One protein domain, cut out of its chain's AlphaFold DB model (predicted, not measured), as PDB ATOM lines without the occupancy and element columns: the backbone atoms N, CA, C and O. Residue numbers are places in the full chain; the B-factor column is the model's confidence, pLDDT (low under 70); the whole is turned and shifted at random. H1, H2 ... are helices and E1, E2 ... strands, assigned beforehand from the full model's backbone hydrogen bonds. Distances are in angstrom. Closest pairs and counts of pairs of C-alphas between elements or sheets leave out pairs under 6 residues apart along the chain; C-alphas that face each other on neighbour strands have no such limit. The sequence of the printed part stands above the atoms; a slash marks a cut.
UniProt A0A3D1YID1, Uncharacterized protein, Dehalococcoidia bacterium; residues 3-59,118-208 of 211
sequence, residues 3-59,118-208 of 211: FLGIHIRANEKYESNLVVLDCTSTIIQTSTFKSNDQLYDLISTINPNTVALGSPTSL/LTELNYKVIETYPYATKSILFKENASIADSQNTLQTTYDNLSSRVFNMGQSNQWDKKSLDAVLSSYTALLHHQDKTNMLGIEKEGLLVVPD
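What this domain is: This is residues 3 to 59 and 118 to 208 of the 211 residues of an uncharacterized protein of Dehalococcoidia bacterium (UniProt A0A3D1YID1). A strongly twisted sheet of seven strands curls round one long helix, H4, and a second helix, H1, covers part of the sheet's other face. H2 packs on H4 and on strand E7, while H3 lies off the sheet and packs on residues 173 to 180 of H4. You will find 148 printed residues with four named helices and seven named strands, in the order E1 E2 E3 H1 E4 E5 H2 H3 H4 E6 E7; the class is mixed, helices and strands. The sheet is mixed too, in the order E3 E2 E1 E4 E5 E7 E6. The whole is compact, with a radius of gyration of the C-alphas of 14.6 A and spans of 41 by 31 by 31 A.

Where its parts are: Find C-alpha 3 at (253.827, 204.807, 196.376), where E1, residues 3 to 7, begins. Its sheet also holds E2, residues 16 to 22, 20.5 A long; E3, 27 to 33, 17.7 A; E4, 50 to 53; E5, 125 to 128; E6, 193 to 197; and E7, 203 to 207, ending at C-alpha 207 (263.253, 194.251, 200.964). The helices are H1, 36 to 46, 15.1 A; H2, 130 to 138; H3, 147 to 159, 18.5 A; and H4, 173 to 189, 24.5 A, from C-alpha 173 at (244.703, 188.546, 201.223).

How they stand to each other: Start at E1, E2 and E3, a meander, each strand the antiparallel neighbour of the one before: N 5 and O 19 are 2.8 A apart, N 18 and O 31 2.9 A. E4 is parallel to E1, with N 6 and O 52 at 2.9 A. E5 is staggered: residues 125 to 127 pair with E4, N 126 and O 51 at 2.8 A, and 127 to 128 with E7, N 205 and O 127 at 2.9 A, both parallel. E6 and E7 form an antiparallel hairpin, N 194 and O 206 at 2.8 A. H4 and H1 lie on opposite faces, making three layers, helices on both faces of the sheet. The closest C-alphas of E1 and H4, Gly 5 and Ser 182, are 3.7 A apart. H1 runs along the strands at a height over the sheet of 9.4 A. E3, H1 and E4 form a split strand-helix-strand unit, two strands running the same way with E2 and E1 between them, its crossover right-handed. H2 touches H4, closest C-alphas Pro 130 and Asp 177 at 5.3 A, only just about perpendicular at 70.2 degrees. In all four helices every O i to N i+4 pair is within hydrogen-bond range.

The domain as a whole: The farthest C-alphas, Leu 121 and Ile 144, are 42.3 A apart. Residues 60 to 117 are not printed; C-alphas 59 and 118 are 17.6 A apart across the cut. The link H3 to H4 is long, 13 residues. Look for low confidence at residues 141 to 149, under 70.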
ATOM      1  N   PHE A   3     253.363 206.125 196.789       98.81
ATOM      2  CA  PHE A   3     253.827 204.807 196.376       98.81
ATOM      3  C   PHE A   3     252.610 203.913 196.197       98.81
ATOM      4  O   PHE A   3     251.893 203.622 197.153       98.81
ATOM      5  N   LEU A   4     252.340 203.506 194.964       98.81
ATOM      6  CA  LEU A   4     251.155 202.736 194.618       98.81
ATOM      7  C   LEU A   4     251.541 201.263 194.496       98.81
ATOM      8  O   LEU A   4     252.410 200.919 193.708       98.81
ATOM      9  N   GLY A   5     250.901 200.388 195.267       98.81
ATOM     10  CA  GLY A   5     251.063 198.938 195.178       98.81
ATOM     11  C   GLY A   5     249.836 198.281 194.571       98.81
ATOM     12  O   GLY A   5     248.714 198.640 194.927       98.81
ATOM     13  N   ILE A   6     250.043 197.314 193.677       98.62
ATOM     14  CA  ILE A   6     248.971 196.640 192.938       98.62
ATOM     15  C   ILE A   6     249.013 195.131 193.169       98.62
ATOM     16  O   ILE A   6     250.047 194.484 192.979       98.62
ATOM     17  N   HIS A   7     247.851 194.560 193.489       97.88
ATOM     18  CA  HIS A   7     247.569 193.135 193.338       97.88
ATOM     19  C   HIS A   7     246.665 192.920 192.118       97.88
ATOM     20  O   HIS A   7     245.454 193.163 192.179       97.88
ATOM     21  N   ILE A   8     247.250 192.453 191.012       95.62
ATOM     22  CA  ILE A   8     246.549 192.231 189.740       95.62
ATOM     23  C   ILE A   8     245.859 190.860 189.742       95.62
ATOM     24  O   ILE A   8     246.408 189.854 190.191       95.62
ATOM     25  N   ARG A   9     244.645 190.793 189.186       95.75
ATOM     26  CA  ARG A   9     243.956 189.537 188.855       95.75
ATOM     27  C   ARG A   9     244.132 189.188 187.382       95.75
ATOM     28  O   ARG A   9     244.220 190.063 186.535       95.75
ATOM     29  N   ALA A  10     244.108 187.897 187.054       93.56
ATOM     30  CA  ALA A  10     244.341 187.430 185.685       93.56
ATOM     31  C   ALA A  10     243.354 187.990 184.645       93.56
ATOM     32  O   ALA A  10     243.708 188.136 183.484       93.56
ATOM     33  N   ASN A  11     242.115 188.277 185.040       91.75
ATOM     34  CA  ASN A  11     241.081 188.772 184.138       91.75
ATOM     35  C   ASN A  11     240.107 189.701 184.868       91.75
ATOM     36  O   ASN A  11     240.060 189.736 186.099       91.75
ATOM     37  N   GLU A  12     239.305 190.412 184.081       92.50
ATOM     38  CA  GLU A  12     238.385 191.459 184.539       92.50
ATOM     39  C   GLU A  12     237.147 190.927 185.277       92.50
ATOM     40  O   GLU A  12     236.382 191.695 185.856       92.50
ATOM     41  N   LYS A  13     236.952 189.601 185.318       93.06
ATOM     42  CA  LYS A  13     235.879 188.984 186.114       93.06
ATOM     43  C   LYS A  13     236.064 189.259 187.609       93.06
ATOM     44  O   LYS A  13     235.084 189.269 188.352       93.06
ATOM     45  N   TYR A  14     237.308 189.447 188.049       93.25
ATOM     46  CA  TYR A  14     237.663 189.645 189.449       93.25
ATOM     47  C   TYR A  14     238.318 191.002 189.663       93.25
ATOM     48  O   TYR A  14     239.122 191.457 188.852       93.25
ATOM     49  N   GLU A  15     238.021 191.605 190.806       95.81
ATOM     50  CA  GLU A  15     238.618 192.871 191.207       95.81
ATOM     51  C   GLU A  15     240.088 192.698 191.590       95.81
ATOM     52  O   GLU A  15     240.461 191.836 192.395       95.81
ATOM     53  N   SER A  16     240.913 193.541 190.984       97.88
ATOM     54  CA  SER A  16     242.281 193.823 191.401       97.88
ATOM     55  C   SER A  16     242.253 194.908 192.473       97.88
ATOM     56  O   SER A  16     241.313 195.699 192.531       97.88
ATOM     57  N   ASN A  17     243.266 194.929 193.334       98.19
ATOM     58  CA  ASN A  17     243.346 195.876 194.447       98.19
ATOM     59  C   ASN A  17     244.544 196.794 194.254       98.19
ATOM     60  O   ASN A  17     245.600 196.339 193.803       98.19
ATOM     61  N   LEU A  18     244.388 198.058 194.640       98.12
ATOM     62  CA  LEU A  18     245.494 198.992 194.765       98.12
ATOM     63  C   LEU A  18     245.479 199.695 196.122       98.12
ATOM     64  O   LEU A  18     244.423 199.970 196.696       98.12
ATOM     65  N   VAL A  19     246.672 199.995 196.615       98.75
ATOM     66  CA  VAL A  19     246.896 200.740 197.856       98.75
ATOM     67  C   VAL A  19     247.927 201.819 197.582       98.75
ATOM     68  O   VAL A  19     248.934 201.563 196.924       98.75
ATOM     69  N   VAL A  20     247.679 203.017 198.099       98.81
ATOM     70  CA  VAL A  20     248.598 204.149 198.007       98.81
ATOM     71  C   VAL A  20     249.098 204.498 199.400       98.81
ATOM     72  O   VAL A  20     248.305 204.839 200.282       98.81
ATOM     73  N   LEU A  21     250.416 204.437 199.569       98.81
ATOM     74  CA  LEU A  21     251.118 204.966 200.731       98.81
ATOM     75  C   LEU A  21     251.718 206.330 200.406       98.81
ATOM     76  O   LEU A  21     252.165 206.563 199.283       98.81
ATOM     77  N   ASP A  22     251.781 207.215 201.392       98.56
ATOM     78  CA  ASP A  22     252.672 208.370 201.334       98.56
ATOM     79  C   ASP A  22     254.093 208.028 201.833       98.56
ATOM     80  O   ASP A  22     254.400 206.902 202.233       98.56
ATOM     81  N   CYS A  23     254.993 209.013 201.826       97.50
ATOM     82  CA  CYS A  23     256.369 208.846 202.302       97.50
ATOM     83  C   CYS A  23     256.511 208.656 203.820       97.50
ATOM     84  O   CYS A  23     257.616 208.391 204.287       97.50
ATOM     85  N   THR A  24     255.422 208.769 204.584       97.75
ATOM     86  CA  THR A  24     255.384 208.493 206.027       97.75
ATOM     87  C   THR A  24     254.894 207.079 206.337       97.75
ATOM     88  O   THR A  24     254.744 206.737 207.505       97.75
ATOM     89  N   SER A  25     254.690 206.237 205.314       98.00
ATOM     90  CA  SER A  25     254.081 204.906 205.441       98.00
ATOM     91  C   SER A  25     252.604 204.953 205.853       98.00
ATOM     92  O   SER A  25     252.091 204.018 206.463       98.00
ATOM     93  N   THR A  26     251.892 206.034 205.525       98.56
ATOM     94  CA  THR A  26     250.458 206.165 205.815       98.56
ATOM     95  C   THR A  26     249.629 205.787 204.595       98.56
ATOM     96  O   THR A  26     249.889 206.280 203.497       98.56
ATOM     97  N   ILE A  27     248.605 204.944 204.775       98.56
ATOM     98  CA  ILE A  27     247.614 204.673 203.726       98.56
ATOM     99  C   ILE A  27     246.764 205.919 203.514       98.56
ATOM    100  O   ILE A  27     246.022 206.338 204.405       98.56
ATOM    101  N   ILE A  28     246.852 206.481 202.309       98.25
ATOM    102  CA  ILE A  28     246.072 207.656 201.901       98.25
ATOM    103  C   ILE A  28     244.913 207.293 200.972       98.25
ATOM    104  O   ILE A  28     243.946 208.045 200.877       98.25
ATOM    105  N   GLN A  29     244.989 206.143 200.295       97.88
ATOM    106  CA  GLN A  29     243.937 205.674 199.398       97.88
ATOM    107  C   GLN A  29     243.992 204.156 199.223       97.88
ATOM    108  O   GLN A  29     245.063 203.562 199.088       97.88
ATOM    109  N   THR A  30     242.817 203.539 199.155       98.12
ATOM    110  CA  THR A  30     242.614 202.172 198.673       98.12
ATOM    111  C   THR A  30     241.554 202.200 197.578       98.12
ATOM    112  O   THR A  30     240.667 203.056 197.580       98.12
ATOM    113  N   SER A  31     241.665 201.317 196.593       97.81
ATOM    114  CA  SER A  31     240.679 201.226 195.516       97.81
ATOM    115  C   SER A  31     240.738 199.860 194.836       97.81
ATOM    116  O   SER A  31     241.695 199.098 195.013       97.81
ATOM    117  N   THR A  32     239.710 199.553 194.054       98.00
ATOM    118  CA  THR A  32     239.630 198.345 193.238       98.00
ATOM    119  C   THR A  32     239.379 198.699 191.781       98.00
ATOM    120  O   THR A  32     238.821 199.744 191.455       98.00
ATOM    121  N   PHE A  33     239.816 197.817 190.887       97.75
ATOM    122  CA  PHE A  33     239.610 197.964 189.448       97.75
ATOM    123  C   PHE A  33     239.486 196.595 188.783       97.75
ATOM    124  O   PHE A  33     239.990 195.587 189.289       97.75
ATOM    125  N   LYS A  34     238.815 196.547 187.633       96.25
ATOM    126  CA  LYS A  34     238.645 195.320 186.846       96.25
ATOM    127  C   LYS A  34     239.464 195.365 185.567       96.25
ATOM    128  O   LYS A  34     240.234 194.428 185.344       96.25
ATOM    129  N   SER A  35     239.361 196.446 184.794       96.94
ATOM    130  CA  SER A  35     240.053 196.606 183.509       96.94
ATOM    131  C   SER A  35     241.368 197.377 183.620       96.94
ATOM    132  O   SER A  35     241.629 198.054 184.616       96.94
ATOM    133  N   ASN A  36     242.212 197.257 182.594       97.00
ATOM    134  CA  ASN A  36     243.446 198.041 182.504       97.00
ATOM    135  C   ASN A  36     243.145 199.537 182.304       97.00
ATOM    136  O   ASN A  36     243.796 200.358 182.935       97.00
ATOM    137  N   ASP A  37     242.099 199.894 181.553       97.38
ATOM    138  CA  ASP A  37     241.695 201.298 181.378       97.38
ATOM    139  C   ASP A  37     241.326 201.963 182.714       97.38
ATOM    140  O   ASP A  37     241.829 203.035 183.037       97.38
ATOM    141  N   GLN A  38     240.542 201.271 183.556       98.12
ATOM    142  CA  GLN A  38     240.233 201.747 184.910       98.12
ATOM    143  C   GLN A  38     241.497 201.937 185.750       98.12
ATOM    144  O   GLN A  38     241.592 202.889 186.522       98.12
ATOM    145  N   LEU A  39     242.468 201.028 185.618       98.31
ATOM    146  CA  LEU A  39     243.750 201.170 186.295       98.31
ATOM    147  C   LEU A  39     244.489 202.429 185.823       98.31
ATOM    148  O   LEU A  39     245.014 203.163 186.655       98.31
ATOM    149  N   TYR A  40     244.533 202.679 184.517       98.50
ATOM    150  CA  TYR A  40     245.233 203.831 183.953       98.50
ATOM    151  C   TYR A  40     244.583 205.156 184.363       98.50
ATOM    152  O   TYR A  40     245.303 206.081 184.742       98.50
ATOM    153  N   ASP A  41     243.251 205.227 184.409       98.31
ATOM    154  CA  ASP A  41     242.523 206.394 184.920       98.31
ATOM    155  C   ASP A  41     242.837 206.663 186.401       98.31
ATOM    156  O   ASP A  41     243.096 207.803 186.806       98.31
ATOM    157  N   LEU A  42     242.866 205.603 187.219       98.31
ATOM    158  CA  LEU A  42     243.221 205.692 188.637       98.31
ATOM    159  C   LEU A  42     244.670 206.155 188.816       98.31
ATOM    160  O   LEU A  42     244.918 207.070 189.597       98.31
ATOM    161  N   ILE A  43     245.619 205.574 188.078       98.44
ATOM    162  CA  ILE A  43     247.033 205.966 188.136       98.44
ATOM    163  C   ILE A  43     247.216 207.414 187.678       98.44
ATOM    164  O   ILE A  43     247.930 208.153 188.347       98.44
ATOM    165  N   SER A  44     246.546 207.839 186.606       98.19
ATOM    166  CA  SER A  44     246.582 209.224 186.115       98.19
ATOM    167  C   SER A  44     246.064 210.215 187.161       98.19
ATOM    168  O   SER A  44     246.672 211.257 187.398       98.19
ATOM    169  N   THR A  45     244.986 209.853 187.861       98.06
ATOM    170  CA  THR A  45     244.405 210.675 188.934       98.06
ATOM    171  C   THR A  45     245.309 210.741 190.169       98.06
ATOM    172  O   THR A  45     245.474 211.804 190.761       98.06
ATOM    173  N   ILE A  46     245.888 209.606 190.574       98.06
ATOM    174  CA  ILE A  46     246.761 209.502 191.756       98.06
ATOM    175  C   ILE A  46     248.137 210.128 191.487       98.06
ATOM    176  O   ILE A  46     248.753 210.675 192.402       98.06
ATOM    177  N   ASN A  47     248.620 210.017 190.248       97.81
ATOM    178  CA  ASN A  47     249.944 210.411 189.772       97.81
ATOM    179  C   ASN A  47     251.088 209.983 190.722       97.81
ATOM    180  O   ASN A  47     251.771 210.832 191.307       97.81
ATOM    181  N   PRO A  48     251.277 208.666 190.950       98.38
ATOM    182  CA  PRO A  48     252.218 208.174 191.947       98.38
ATOM    183  C   PRO A  48     253.679 208.350 191.531       98.38
ATOM    184  O   PRO A  48     254.038 208.234 190.362       98.38
ATOM    185  N   ASN A  49     254.562 208.520 192.519       98.56
ATOM    186  CA  ASN A  49     256.007 208.547 192.281       98.56
ATOM    187  C   ASN A  49     256.563 207.177 191.877       98.56
ATOM    188  O   ASN A  49     257.614 207.101 191.243       98.56
ATOM    189  N   THR A  50     255.924 206.085 192.295       98.75
ATOM    190  CA  THR A  50     256.305 204.718 191.917       98.75
ATOM    191  C   THR A  50     255.079 203.815 191.919       98.75
ATOM    192  O   THR A  50     254.267 203.875 192.844       98.75
ATOM    193  N   VAL A  51     254.976 202.962 190.902       98.88
ATOM    194  CA  VAL A  51     253.976 201.898 190.783       98.88
ATOM    195  C   VAL A  51     254.663 200.549 190.988       98.88
ATOM    196  O   VAL A  51     255.552 200.185 190.228       98.88
ATOM    197  N   ALA A  52     254.257 199.794 192.004       98.81
ATOM    198  CA  ALA A  52     254.729 198.442 192.279       98.81
ATOM    199  C   ALA A  52     253.701 197.397 191.841       98.81
ATOM    200  O   ALA A  52     252.591 197.331 192.380       98.81
ATOM    201  N   LEU A  53     254.095 196.548 190.893       98.56
ATOM    202  CA  LEU A  53     253.300 195.422 190.417       98.56
ATOM    203  C   LEU A  53     253.684 194.155 191.181       98.56
ATOM    204  O   LEU A  53     254.796 193.660 191.035       98.56
ATOM    205  N   GLY A  54     252.745 193.599 191.953       97.12
ATOM    206  CA  GLY A  54     252.952 192.380 192.744       97.12
ATOM    207  C   GLY A  54     252.955 191.071 191.942       97.12
ATOM    208  O   GLY A  54     252.531 190.038 192.467       97.12
ATOM    209  N   SER A  55     253.332 191.112 190.664       95.75
ATOM    210  CA  SER A  55     253.300 189.981 189.733       95.75
ATOM    211  C   SER A  55     254.421 190.077 188.696       95.75
ATOM    212  O   SER A  55     254.799 191.193 188.350       95.75
ATOM    213  N   PRO A  56     254.894 188.942 188.140       96.38
ATOM    214  CA  PRO A  56     255.913 188.934 187.090       96.38
ATOM    215  C   PRO A  56     255.578 189.876 185.932       96.38
ATOM    216  O   PRO A  56     254.443 189.896 185.458       96.38
ATOM    217  N   THR A  57     256.559 190.648 185.476       96.88
ATOM    218  CA  THR A  57     256.413 191.674 184.426       96.88
ATOM    219  C   THR A  57     257.171 191.331 183.145       96.88
ATOM    220  O   THR A  57     257.246 192.137 182.219       96.88
ATOM    221  N   SER A  58     257.712 190.116 183.065       96.75
ATOM    222  CA  SER A  58     258.628 189.685 182.015       96.75
ATOM    223  C   SER A  58     258.616 188.167 181.827       96.75
ATOM    224  O   SER A  58     258.069 187.415 182.640       96.75
ATOM    225  N   LEU A  59     259.249 187.719 180.744       96.50
ATOM    226  CA  LEU A  59     259.500 186.310 180.461       96.50
ATOM    227  C   LEU A  59     260.944 185.936 180.834       96.50
ATOM    228  O   LEU A  59     261.813 186.808 180.847       96.50
ATOM    229  N   LEU A 118     252.532 201.489 181.233       98.62
ATOM    230  CA  LEU A 118     252.888 202.486 182.241       98.62
ATOM    231  C   LEU A 118     254.310 203.033 182.052       98.62
ATOM    232  O   LEU A 118     254.533 204.225 182.262       98.62
ATOM    233  N   THR A 119     255.252 202.194 181.617       98.06
ATOM    234  CA  THR A 119     256.617 202.630 181.290       98.06
ATOM    235  C   THR A 119     256.624 203.566 180.077       98.06
ATOM    236  O   THR A 119     257.279 204.604 180.114       98.06
ATOM    237  N   GLU A 120     255.852 203.260 179.027       98.38
ATOM    238  CA  GLU A 120     255.681 204.128 177.847       98.38
ATOM    239  C   GLU A 120     255.028 205.476 178.206       98.38
ATOM    240  O   GLU A 120     255.334 206.503 177.600       98.38
ATOM    241  N   LEU A 121     254.189 205.496 179.246       97.94
ATOM    242  CA  LEU A 121     253.612 206.707 179.838       97.94
ATOM    243  C   LEU A 121     254.556 207.432 180.821       97.94
ATOM    244  O   LEU A 121     254.145 208.403 181.453       97.94
ATOM    245  N   ASN A 122     255.824 207.019 180.920       98.19
ATOM    246  CA  ASN A 122     256.868 207.586 181.788       98.19
ATOM    247  C   ASN A 122     256.632 207.432 183.302       98.19
ATOM    248  O   ASN A 122     257.238 208.156 184.097       98.19
ATOM    249  N   TYR A 123     255.801 206.481 183.735       98.50
ATOM    250  CA  TYR A 123     255.735 206.131 185.153       98.50
ATOM    251  C   TYR A 123     256.960 205.313 185.566       98.50
ATOM    252  O   TYR A 123     257.422 204.434 184.839       98.50
ATOM    253  N   LYS A 124     257.453 205.542 186.789       98.50
ATOM    254  CA  LYS A 124     258.413 204.629 187.419       98.50
ATOM    255  C   LYS A 124     257.664 203.380 187.883       98.50
ATOM    256  O   LYS A 124     256.929 203.437 188.870       98.50
ATOM    257  N   VAL A 125     257.867 202.264 187.190       98.62
ATOM    258  CA  VAL A 125     257.245 200.974 187.515       98.62
ATOM    259  C   VAL A 125     258.304 200.000 188.018       98.62
ATOM    260  O   VAL A 125     259.380 199.900 187.436       98.62
ATOM    261  N   ILE A 126     258.002 199.281 189.096       98.69
ATOM    262  CA  ILE A 126     258.846 198.210 189.630       98.69
ATOM    263  C   ILE A 126     258.041 196.917 189.764       98.69
ATOM    264  O   ILE A 126     256.848 196.941 190.075       98.69
ATOM    265  N   GLU A 127     258.703 195.783 189.560       98.56
ATOM    266  CA  GLU A 127     258.158 194.480 189.927       98.56
ATOM    267  C   GLU A 127     258.437 194.203 191.406       98.56
ATOM    268  O   GLU A 127     259.557 194.395 191.882       98.56
ATOM    269  N   THR A 128     257.431 193.717 192.129       98.31
ATOM    270  CA  THR A 128     257.547 193.257 193.516       98.31
ATOM    271  C   THR A 128     256.951 191.862 193.666       98.31
ATOM    272  O   THR A 128     256.136 191.404 192.861       98.31
ATOM    273  N   TYR A 129     257.319 191.174 194.747       96.88
ATOM    274  CA  TYR A 129     256.709 189.902 195.117       96.88
ATOM    275  C   TYR A 129     256.235 189.972 196.574       96.88
ATOM    276  O   TYR A 129     257.045 189.788 197.480       96.88
ATOM    277  N   PRO A 130     254.933 190.228 196.835       95.81
ATOM    278  CA  PRO A 130     254.407 190.423 198.190       95.81
ATOM    279  C   PRO A 130     254.780 189.312 199.168       95.81
ATOM    280  O   PRO A 130     255.002 189.563 200.349       95.81
ATOM    281  N   TYR A 131     254.876 188.077 198.672       93.81
ATOM    282  CA  TYR A 131     255.299 186.946 199.483       93.81
ATOM    283  C   TYR A 131     256.773 187.042 199.907       93.81
ATOM    284  O   TYR A 131     257.053 186.813 201.078       93.81
ATOM    285  N   ALA A 132     257.693 187.476 199.031       94.12
ATOM    286  CA  ALA A 132     259.074 187.760 199.438       94.12
ATOM    287  C   ALA A 132     259.124 188.834 200.528       94.12
ATOM    288  O   ALA A 132     259.855 188.671 201.498       94.12
ATOM    289  N   THR A 133     258.310 189.888 200.423       94.06
ATOM    290  CA  THR A 133     258.235 190.931 201.456       94.06
ATOM    291  C   THR A 133     257.821 190.354 202.812       94.06
ATOM    292  O   THR A 133     258.480 190.636 203.813       94.06
ATOM    293  N   LYS A 134     256.791 189.490 202.854       91.44
ATOM    294  CA  LYS A 134     256.381 188.791 204.091       91.44
ATOM    295  C   LYS A 134     257.489 187.881 204.621       91.44
ATOM    296  O   LYS A 134     257.806 187.923 205.807       91.44
ATOM    297  N   SER A 135     258.099 187.068 203.761       90.75
ATOM    298  CA  SER A 135     259.127 186.114 204.183       90.75
ATOM    299  C   SER A 135     260.390 186.806 204.696       90.75
ATOM    300  O   SER A 135     260.932 186.385 205.713       90.75
ATOM    301  N   ILE A 136     260.827 187.890 204.052       92.38
ATOM    302  CA  ILE A 136     262.033 188.630 204.442       92.38
ATOM    303  C   ILE A 136     261.793 189.426 205.727       92.38
ATOM    304  O   ILE A 136     262.527 189.257 206.698       92.38
ATOM    305  N   LEU A 137     260.752 190.263 205.764       91.00
ATOM    306  CA  LEU A 137     260.559 191.197 206.877       91.00
ATOM    307  C   LEU A 137     259.924 190.550 208.105       91.00
ATOM    308  O   LEU A 137     260.201 190.961 209.231       91.00
ATOM    309  N   PHE A 138     259.039 189.575 207.900       88.06
ATOM    310  CA  PHE A 138     258.219 189.012 208.974       88.06
ATOM    311  C   PHE A 138     258.607 187.579 209.332       88.06
ATOM    312  O   PHE A 138     258.076 187.026 210.293       88.06
ATOM    313  N   LYS A 139     259.540 186.971 208.581       83.69
ATOM    314  CA  LYS A 139     259.933 185.559 208.730       83.69
ATOM    315  C   LYS A 139     258.732 184.608 208.625       83.69
ATOM    316  O   LYS A 139     258.732 183.516 209.193       83.69
ATOM    317  N   GLU A 140     257.704 185.028 207.888       75.12
ATOM    318  CA  GLU A 140     256.529 184.218 207.593       75.12
ATOM    319  C   GLU A 140     256.907 183.158 206.547       75.12
ATOM    320  O   GLU A 140     257.059 183.442 205.355       75.12
ATOM    321  N   ASN A 141     257.070 181.917 207.006       64.62
ATOM    322  CA  ASN A 141     257.315 180.760 206.148       64.62
ATOM    323  C   ASN A 141     255.996 180.059 205.813       64.62
ATOM    324  O   ASN A 141     255.103 179.952 206.652       64.62
ATOM    325  N   ALA A 142     255.888 179.500 204.604       56.62
ATOM    326  CA  ALA A 142     254.702 178.756 204.153       56.62
ATOM    327  C   ALA A 142     254.391 177.482 204.976       56.62
ATOM    328  O   ALA A 142     253.408 176.803 204.691       56.62
ATOM    329  N   SER A 143     255.221 177.119 205.961       50.56
ATOM    330  CA  SER A 143     255.227 175.788 206.573       50.56
ATOM    331  C   SER A 143     254.280 175.581 207.757       50.56
ATOM    332  O   SER A 143     254.357 174.521 208.370       50.56
ATOM    333  N   ILE A 144     253.387 176.512 208.111       46.34
ATOM    334  CA  ILE A 144     252.405 176.257 209.182       46.34
ATOM    335  C   ILE A 144     251.006 176.673 208.728       46.34
ATOM    336  O   ILE A 144     250.689 177.847 208.548       46.34
ATOM    337  N   ALA A 145     250.189 175.646 208.510       43.56
ATOM    338  CA  ALA A 145     248.803 175.716 208.102       43.56
ATOM    339  C   ALA A 145     247.929 176.321 209.208       43.56
ATOM    340  O   ALA A 145     247.607 175.641 210.174       43.56
ATOM    341  N   ASP A 146     247.514 177.575 209.019       47.56
ATOM    342  CA  ASP A 146     246.121 177.983 209.209       47.56
ATOM    343  C   ASP A 146     245.870 179.306 208.467       47.56
ATOM    344  O   ASP A 146     246.395 180.356 208.835       47.56
ATOM    345  N   SER A 147     245.107 179.269 207.370       53.66
ATOM    346  CA  SER A 147     244.994 180.410 206.440       53.66
ATOM    347  C   SER A 147     244.448 181.697 207.079       53.66
ATOM    348  O   SER A 147     244.797 182.792 206.633       53.66
ATOM    349  N   GLN A 148     243.632 181.582 208.137       55.62
ATOM    350  CA  GLN A 148     243.154 182.734 208.908       55.62
ATOM    351  C   GLN A 148     244.224 183.289 209.855       55.62
ATOM    352  O   GLN A 148     244.361 184.507 209.964       55.62
ATOM    353  N   ASN A 149     245.028 182.418 210.470       64.50
ATOM    354  CA  ASN A 149     246.135 182.828 211.332       64.50
ATOM    355  C   ASN A 149     247.219 183.559 210.518       64.50
ATOM    356  O   ASN A 149     247.760 184.568 210.962       64.50
ATOM    357  N   THR A 150     247.457 183.133 209.270       77.69
ATOM    358  CA  THR A 150     248.383 183.822 208.354       77.69
ATOM    359  C   THR A 150     247.908 185.231 207.989       77.69
ATOM    360  O   THR A 150     248.718 186.150 207.962       77.69
ATOM    361  N   LEU A 151     246.610 185.435 207.728       88.31
ATOM    362  CA  LEU A 151     246.090 186.754 207.343       88.31
ATOM    363  C   LEU A 151     246.176 187.763 208.495       88.31
ATOM    364  O   LEU A 151     246.648 188.880 208.286       88.31
ATOM    365  N   GLN A 152     245.753 187.358 209.699       90.38
ATOM    366  CA  GLN A 152     245.844 188.205 210.888       90.38
ATOM    367  C   GLN A 152     247.308 188.502 211.238       90.38
ATOM    368  O   GLN A 152     247.640 189.653 211.485       90.38
ATOM    369  N   THR A 153     248.198 187.508 211.145       90.56
ATOM    370  CA  THR A 153     249.642 187.704 211.367       90.56
ATOM    371  C   THR A 153     250.231 188.722 210.387       90.56
ATOM    372  O   THR A 153     250.891 189.671 210.810       90.56
ATOM    373  N   THR A 154     249.944 188.591 209.084       92.75
ATOM    374  CA  THR A 154     250.380 189.579 208.082       92.75
ATOM    375  C   THR A 154     249.827 190.973 208.406       92.75
ATOM    376  O   THR A 154     250.552 191.959 208.276       92.75
ATOM    377  N   TYR A 155     248.557 191.073 208.819       95.25
ATOM    378  CA  TYR A 155     247.950 192.344 209.217       95.25
ATOM    379  C   TYR A 155     248.668 192.961 210.419       95.25
ATOM    380  O   TYR A 155     249.057 194.124 210.350       95.25
ATOM    381  N   ASP A 156     248.892 192.199 211.490       94.06
ATOM    382  CA  ASP A 156     249.541 192.683 212.710       94.06
ATOM    383  C   ASP A 156     250.960 193.181 212.407       94.06
ATOM    384  O   ASP A 156     251.325 194.303 212.774       94.06
ATOM    385  N   ASN A 157     251.719 192.402 211.631       93.69
ATOM    386  CA  ASN A 157     253.055 192.772 211.176       93.69
ATOM    387  C   ASN A 157     253.051 194.074 210.363       93.69
ATOM    388  O   ASN A 157     253.863 194.966 210.626       93.69
ATOM    389  N   LEU A 158     252.119 194.225 209.418       95.69
ATOM    390  CA  LEU A 158     251.972 195.454 208.635       95.69
ATOM    391  C   LEU A 158     251.516 196.638 209.490       95.69
ATOM    392  O   LEU A 158     252.065 197.722 209.331       95.69
ATOM    393  N   SER A 159     250.583 196.444 210.421       95.25
ATOM    394  CA  SER A 159     250.016 197.515 211.253       95.25
ATOM    395  C   SER A 159     251.055 198.191 212.155       95.25
ATOM    396  O   SER A 159     250.905 199.355 212.518       95.25
ATOM    397  N   SER A 160     252.158 197.494 212.456       93.00
ATOM    398  CA  SER A 160     253.307 198.059 213.172       93.00
ATOM    399  C   SER A 160     254.191 198.984 212.317       93.00
ATOM    400  O   SER A 160     255.065 199.669 212.847       93.00
ATOM    401  N   ARG A 161     253.993 198.994 210.991       95.12
ATOM    402  CA  ARG A 161     254.850 199.681 210.003       95.12
ATOM    403  C   ARG A 161     254.090 200.595 209.052       95.12
ATOM    404  O   ARG A 161     254.691 201.498 208.476       95.12
ATOM    405  N   VAL A 162     252.807 200.328 208.852       97.50
ATOM    406  CA  VAL A 162     251.912 201.026 207.939       97.50
ATOM    407  C   VAL A 162     250.786 201.642 208.754       97.50
ATOM    408  O   VAL A 162     250.039 200.952 209.446       97.50
ATOM    409  N   PHE A 163     250.666 202.961 208.669       97.56
ATOM    410  CA  PHE A 163     249.672 203.718 209.411       97.56
ATOM    411  C   PHE A 163     248.349 203.797 208.647       97.56
ATOM    412  O   PHE A 163     248.300 203.673 207.422       97.56
ATOM    413  N   ASN A 164     247.269 204.046 209.391       96.75
ATOM    414  CA  ASN A 164     245.910 204.187 208.861       96.75
ATOM    415  C   ASN A 164     245.357 202.922 208.166       96.75
ATOM    416  O   ASN A 164     244.581 203.009 207.220       96.75
ATOM    417  N   MET A 165     245.731 201.730 208.646       95.25
ATOM    418  CA  MET A 165     245.156 200.474 208.144       95.25
ATOM    419  C   MET A 165     243.704 200.245 208.594       95.25
ATOM    420  O   MET A 165     242.986 199.498 207.946       95.25
ATOM    421  N   GLY A 166     243.219 200.882 209.659       93.94
ATOM    422  CA  GLY A 166     241.850 200.657 210.136       93.94
ATOM    423  C   GLY A 166     241.716 199.365 210.948       93.94
ATOM    424  O   GLY A 166     242.466 199.171 211.901       93.94
ATOM    425  N   GLN A 167     240.722 198.529 210.637       93.12
ATOM    426  CA  GLN A 167     240.436 197.280 211.362       93.12
ATOM    427  C   GLN A 167     240.792 196.058 210.508       93.12
ATOM    428  O   GLN A 167     240.572 196.065 209.297       93.12
ATOM    429  N   SER A 168     241.284 194.975 211.123       92.25
ATOM    430  CA  SER A 168     241.778 193.799 210.382       92.25
ATOM    431  C   SER A 168     240.719 193.131 209.499       92.25
ATOM    432  O   SER A 168     241.032 192.661 208.409       92.25
ATOM    433  N   ASN A 169     239.445 193.169 209.904       91.12
ATOM    434  CA  ASN A 169     238.323 192.608 209.145       91.12
ATOM    435  C   ASN A 169     238.034 193.317 207.805       91.12
ATOM    436  O   ASN A 169     237.239 192.812 207.014       91.12
ATOM    437  N   GLN A 170     238.665 194.465 207.541       91.12
ATOM    438  CA  GLN A 170     238.563 195.198 206.276       91.12
ATOM    439  C   GLN A 170     239.565 194.700 205.224       91.12
ATOM    440  O   GLN A 170     239.467 195.081 204.058       91.12
ATOM    441  N   TRP A 171     240.519 193.850 205.615       94.12
ATOM    442  CA  TRP A 171     241.622 193.429 204.761       94.12
ATOM    443  C   TRP A 171     241.519 191.958 204.401       94.12
ATOM    444  O   TRP A 171     241.616 191.082 205.254       94.12
ATOM    445  N   ASP A 172     241.390 191.684 203.105       94.19
ATOM    446  CA  ASP A 172     241.583 190.341 202.581       94.19
ATOM    447  C   ASP A 172     243.028 190.138 202.090       94.19
ATOM    448  O   ASP A 172     243.837 191.067 202.027       94.19
ATOM    449  N   LYS A 173     243.362 188.898 201.714       93.62
ATOM    450  CA  LYS A 173     244.703 188.546 201.223       93.62
ATOM    451  C   LYS A 173     245.176 189.443 200.070       93.62
ATOM    452  O   LYS A 173     246.347 189.798 200.028       93.62
ATOM    453  N   LYS A 174     244.290 189.785 199.132       95.44
ATOM    454  CA  LYS A 174     244.626 190.560 197.929       95.44
ATOM    455  C   LYS A 174     244.921 192.008 198.304       95.44
ATOM    456  O   LYS A 174     245.882 192.579 197.797       95.44
ATOM    457  N   SER A 175     244.130 192.571 199.216       96.44
ATOM    458  CA  SER A 175     244.360 193.916 199.741       96.44
ATOM    459  C   SER A 175     245.674 193.989 200.520       96.44
ATOM    460  O   SER A 175     246.460 194.896 200.270       96.44
ATOM    461  N   LEU A 176     245.984 193.009 201.382       97.25
ATOM    462  CA  LEU A 176     247.277 192.963 202.083       97.25
ATOM    463  C   LEU A 176     248.464 192.779 201.129       97.25
ATOM    464  O   LEU A 176     249.502 193.408 201.318       97.25
ATOM    465  N   ASP A 177     248.323 191.956 200.087       97.31
ATOM    466  CA  ASP A 177     249.364 191.806 199.065       97.31
ATOM    467  C   ASP A 177     249.617 193.141 198.328       97.31
ATOM    468  O   ASP A 177     250.767 193.474 198.044       97.31
ATOM    469  N   ALA A 178     248.577 193.953 198.090       98.44
ATOM    470  CA  ALA A 178     248.729 195.305 197.542       98.44
ATOM    471  C   ALA A 178     249.408 196.278 198.531       98.44
ATOM    472  O   ALA A 178     250.273 197.050 198.110       98.44
ATOM    473  N   VAL A 179     249.093 196.204 199.837       98.50
ATOM    474  CA  VAL A 179     249.813 196.964 200.884       98.50
ATOM    475  C   VAL A 179     251.301 196.621 200.856       98.50
ATOM    476  O   VAL A 179     252.136 197.519 200.868       98.50
ATOM    477  N   LEU A 180     251.654 195.338 200.764       98.31
ATOM    478  CA  LEU A 180     253.049 194.893 200.733       98.31
ATOM    479  C   LEU A 180     253.800 195.373 199.499       98.31
ATOM    480  O   LEU A 180     254.949 195.795 199.623       98.31
ATOM    481  N   SER A 181     253.168 195.353 198.324       98.69
ATOM    482  CA  SER A 181     253.752 195.949 197.119       98.69
ATOM    483  C   SER A 181     254.007 197.446 197.306       98.69
ATOM    484  O   SER A 181     255.097 197.921 197.000       98.69
ATOM    485  N   SER A 182     253.039 198.182 197.861       98.75
ATOM    486  CA  SER A 182     253.172 199.622 198.110       98.75
ATOM    487  C   SER A 182     254.274 199.918 199.133       98.75
ATOM    488  O   SER A 182     255.120 200.784 198.918       98.75
ATOM    489  N   TYR A 183     254.333 199.132 200.210       98.62
ATOM    490  CA  TYR A 183     255.370 199.244 201.229       98.62
ATOM    491  C   TYR A 183     256.758 198.916 200.668       98.62
ATOM    492  O   TYR A 183     257.725 199.609 200.964       98.62
ATOM    493  N   THR A 184     256.859 197.924 199.781       98.62
ATOM    494  CA  THR A 184     258.115 197.602 199.086       98.62
ATOM    495  C   THR A 184     258.561 198.753 198.178       98.62
ATOM    496  O   THR A 184     259.745 199.072 198.152       98.62
ATOM    497  N   ALA A 185     257.637 199.444 197.498       98.75
ATOM    498  CA  ALA A 185     257.963 200.657 196.742       98.75
ATOM    499  C   ALA A 185     258.464 201.803 197.638       98.75
ATOM    500  O   ALA A 185     259.420 202.488 197.270       98.75
ATOM    501  N   LEU A 186     257.863 201.992 198.818       98.62
ATOM    502  CA  LEU A 186     258.348 202.959 199.806       98.62
ATOM    503  C   LEU A 186     259.763 202.605 200.289       98.62
ATOM    504  O   LEU A 186     260.630 203.474 200.319       98.62
ATOM    505  N   LEU A 187     260.019 201.338 200.628       98.19
ATOM    506  CA  LEU A 187     261.355 200.873 201.022       98.19
ATOM    507  C   LEU A 187     262.374 201.063 199.898       98.19
ATOM    508  O   LEU A 187     263.498 201.482 200.162       98.19
ATOM    509  N   HIS A 188     261.975 200.812 198.650       98.19
ATOM    510  CA  HIS A 188     262.832 201.004 197.483       98.19
ATOM    511  C   HIS A 188     263.240 202.467 197.312       98.19
ATOM    512  O   HIS A 188     264.386 202.764 197.003       98.19
ATOM    513  N   HIS A 189     262.318 203.398 197.564       97.56
ATOM    514  CA  HIS A 189     262.632 204.825 197.586       97.56
ATOM    515  C   HIS A 189     263.585 205.225 198.724       97.56
ATOM    516  O   HIS A 189     264.281 206.226 198.605       97.56
ATOM    517  N   GLN A 190     263.616 204.458 199.815       96.69
ATOM    518  CA  GLN A 190     264.513 204.669 200.953       96.69
ATOM    519  C   GLN A 190     265.847 203.918 200.820       96.69
ATOM    520  O   GLN A 190     266.573 203.831 201.808       96.69
ATOM    521  N   ASP A 191     266.140 203.331 199.655       96.50
ATOM    522  CA  ASP A 191     267.317 202.487 199.416       96.50
ATOM    523  C   ASP A 191     267.412 201.272 200.370       96.50
ATOM    524  O   ASP A 191     268.494 200.777 200.674       96.50
ATOM    525  N   LYS A 192     266.264 200.758 200.841       97.31
ATOM    526  CA  LYS A 192     266.149 199.602 201.761       97.31
ATOM    527  C   LYS A 192     265.690 198.324 201.056       97.31
ATOM    528  O   LYS A 192     264.895 197.545 201.588       97.31
ATOM    529  N   THR A 193     266.136 198.132 199.821       97.88
ATOM    530  CA  THR A 193     265.745 196.994 198.981       97.88
ATOM    531  C   THR A 193     266.931 196.423 198.234       97.88
ATOM    532  O   THR A 193     267.818 197.171 197.835       97.88
ATOM    533  N   ASN A 194     266.863 195.130 197.934       96.81
ATOM    534  CA  ASN A 194     267.705 194.482 196.936       96.81
ATOM    535  C   ASN A 194     266.937 194.293 195.621       96.81
ATOM    536  O   ASN A 194     265.704 194.285 195.585       96.81
ATOM    537  N   MET A 195     267.690 194.111 194.538       96.94
ATOM    538  CA  MET A 195     267.161 193.785 193.217       96.94
ATOM    539  C   MET A 195     267.646 192.396 192.810       96.94
ATOM    540  O   MET A 195     268.850 192.142 192.780       96.94
ATOM    541  N   LEU A 196     266.707 191.502 192.513       97.00
ATOM    542  CA  LEU A 196     266.969 190.138 192.067       97.00
ATOM    543  C   LEU A 196     266.759 190.018 190.555       97.00
ATOM    544  O   LEU A 196     265.877 190.659 189.987       97.00
ATOM    545  N   GLY A 197     267.515 189.134 189.914       95.88
ATOM    546  CA  GLY A 197     267.450 188.862 188.482       95.88
ATOM    547  C   GLY A 197     268.510 189.596 187.666       95.88
ATOM    548  O   GLY A 197     269.595 189.910 188.154       95.88
ATOM    549  N   ILE A 198     268.191 189.822 186.394       95.88
ATOM    550  CA  ILE A 198     269.031 190.524 185.419       95.88
ATOM    551  C   ILE A 198     268.165 191.497 184.622       95.88
ATOM    552  O   ILE A 198     266.995 191.221 184.380       95.88
ATOM    553  N   GLU A 199     268.743 192.595 184.137       95.19
ATOM    554  CA  GLU A 199     267.989 193.633 183.409       95.19
ATOM    555  C   GLU A 199     267.196 193.087 182.214       95.19
ATOM    556  O   GLU A 199     266.071 193.514 181.970       95.19
ATOM    557  N   LYS A 200     267.746 192.092 181.501       94.12
ATOM    558  CA  LYS A 200     267.089 191.474 180.336       94.12
ATOM    559  C   LYS A 200     265.774 190.765 180.669       94.12
ATOM    560  O   LYS A 200     264.928 190.637 179.794       94.12
ATOM    561  N   GLU A 201     265.614 190.300 181.904       94.50
ATOM    562  CA  GLU A 201     264.385 189.676 182.401       94.50
ATOM    563  C   GLU A 201     263.617 190.622 183.329       94.50
ATOM    564  O   GLU A 201     262.692 190.192 184.006       94.50
ATOM    565  N   GLY A 202     263.993 191.897 183.415       94.38
ATOM    566  CA  GLY A 202     263.506 192.779 184.467       94.38
ATOM    567  C   GLY A 202     264.038 192.398 185.855       94.38
ATOM    568  O   GLY A 202     264.371 191.250 186.158       94.38
ATOM    569  N   LEU A 203     264.132 193.405 186.718       97.56
ATOM    570  CA  LEU A 203     264.582 193.235 188.094       97.56
ATOM    571  C   LEU A 203     263.381 193.127 189.030       97.56
ATOM    572  O   LEU A 203     262.447 193.926 188.957       97.56
ATOM    573  N   LEU A 204     263.437 192.158 189.938       98.12
ATOM    574  CA  LEU A 204     262.476 191.997 191.019       98.12
ATOM    575  C   LEU A 204     262.976 192.742 192.257       98.12
ATOM    576  O   LEU A 204     264.042 192.426 192.785       98.12
ATOM    577  N   VAL A 205     262.187 193.692 192.752       98.38
ATOM    578  CA  VAL A 205     262.503 194.452 193.961       98.38
ATOM    579  C   VAL A 205     261.974 193.720 195.192       98.38
ATOM    580  O   VAL A 205     260.784 193.402 195.288       98.38
ATOM    581  N   VAL A 206     262.862 193.480 196.155       97.50
ATOM    582  CA  VAL A 206     262.551 192.850 197.446       97.50
ATOM    583  C   VAL A 206     263.164 193.660 198.590       97.50
ATOM    584  O   VAL A 206     264.174 194.328 198.370       97.50
ATOM    585  N   PRO A 207     262.607 193.624 199.813       96.75
ATOM    586  CA  PRO A 207     263.253 194.251 200.964       96.75
ATOM    587  C   PRO A 207     264.678 193.741 201.181       96.75
ATOM    588  O   PRO A 207     264.998 192.597 200.842       96.75
ATOM    589  N   ASP A 208     265.535 194.589 201.739       91.31
ATOM    590  CA  ASP A 208     266.877 194.160 202.111       91.31
ATOM    591  C   ASP A 208     266.830 193.155 203.280       91.31
ATOM    592  O   ASP A 208     266.009 193.258 204.184       91.31
TER     593      ASP A 208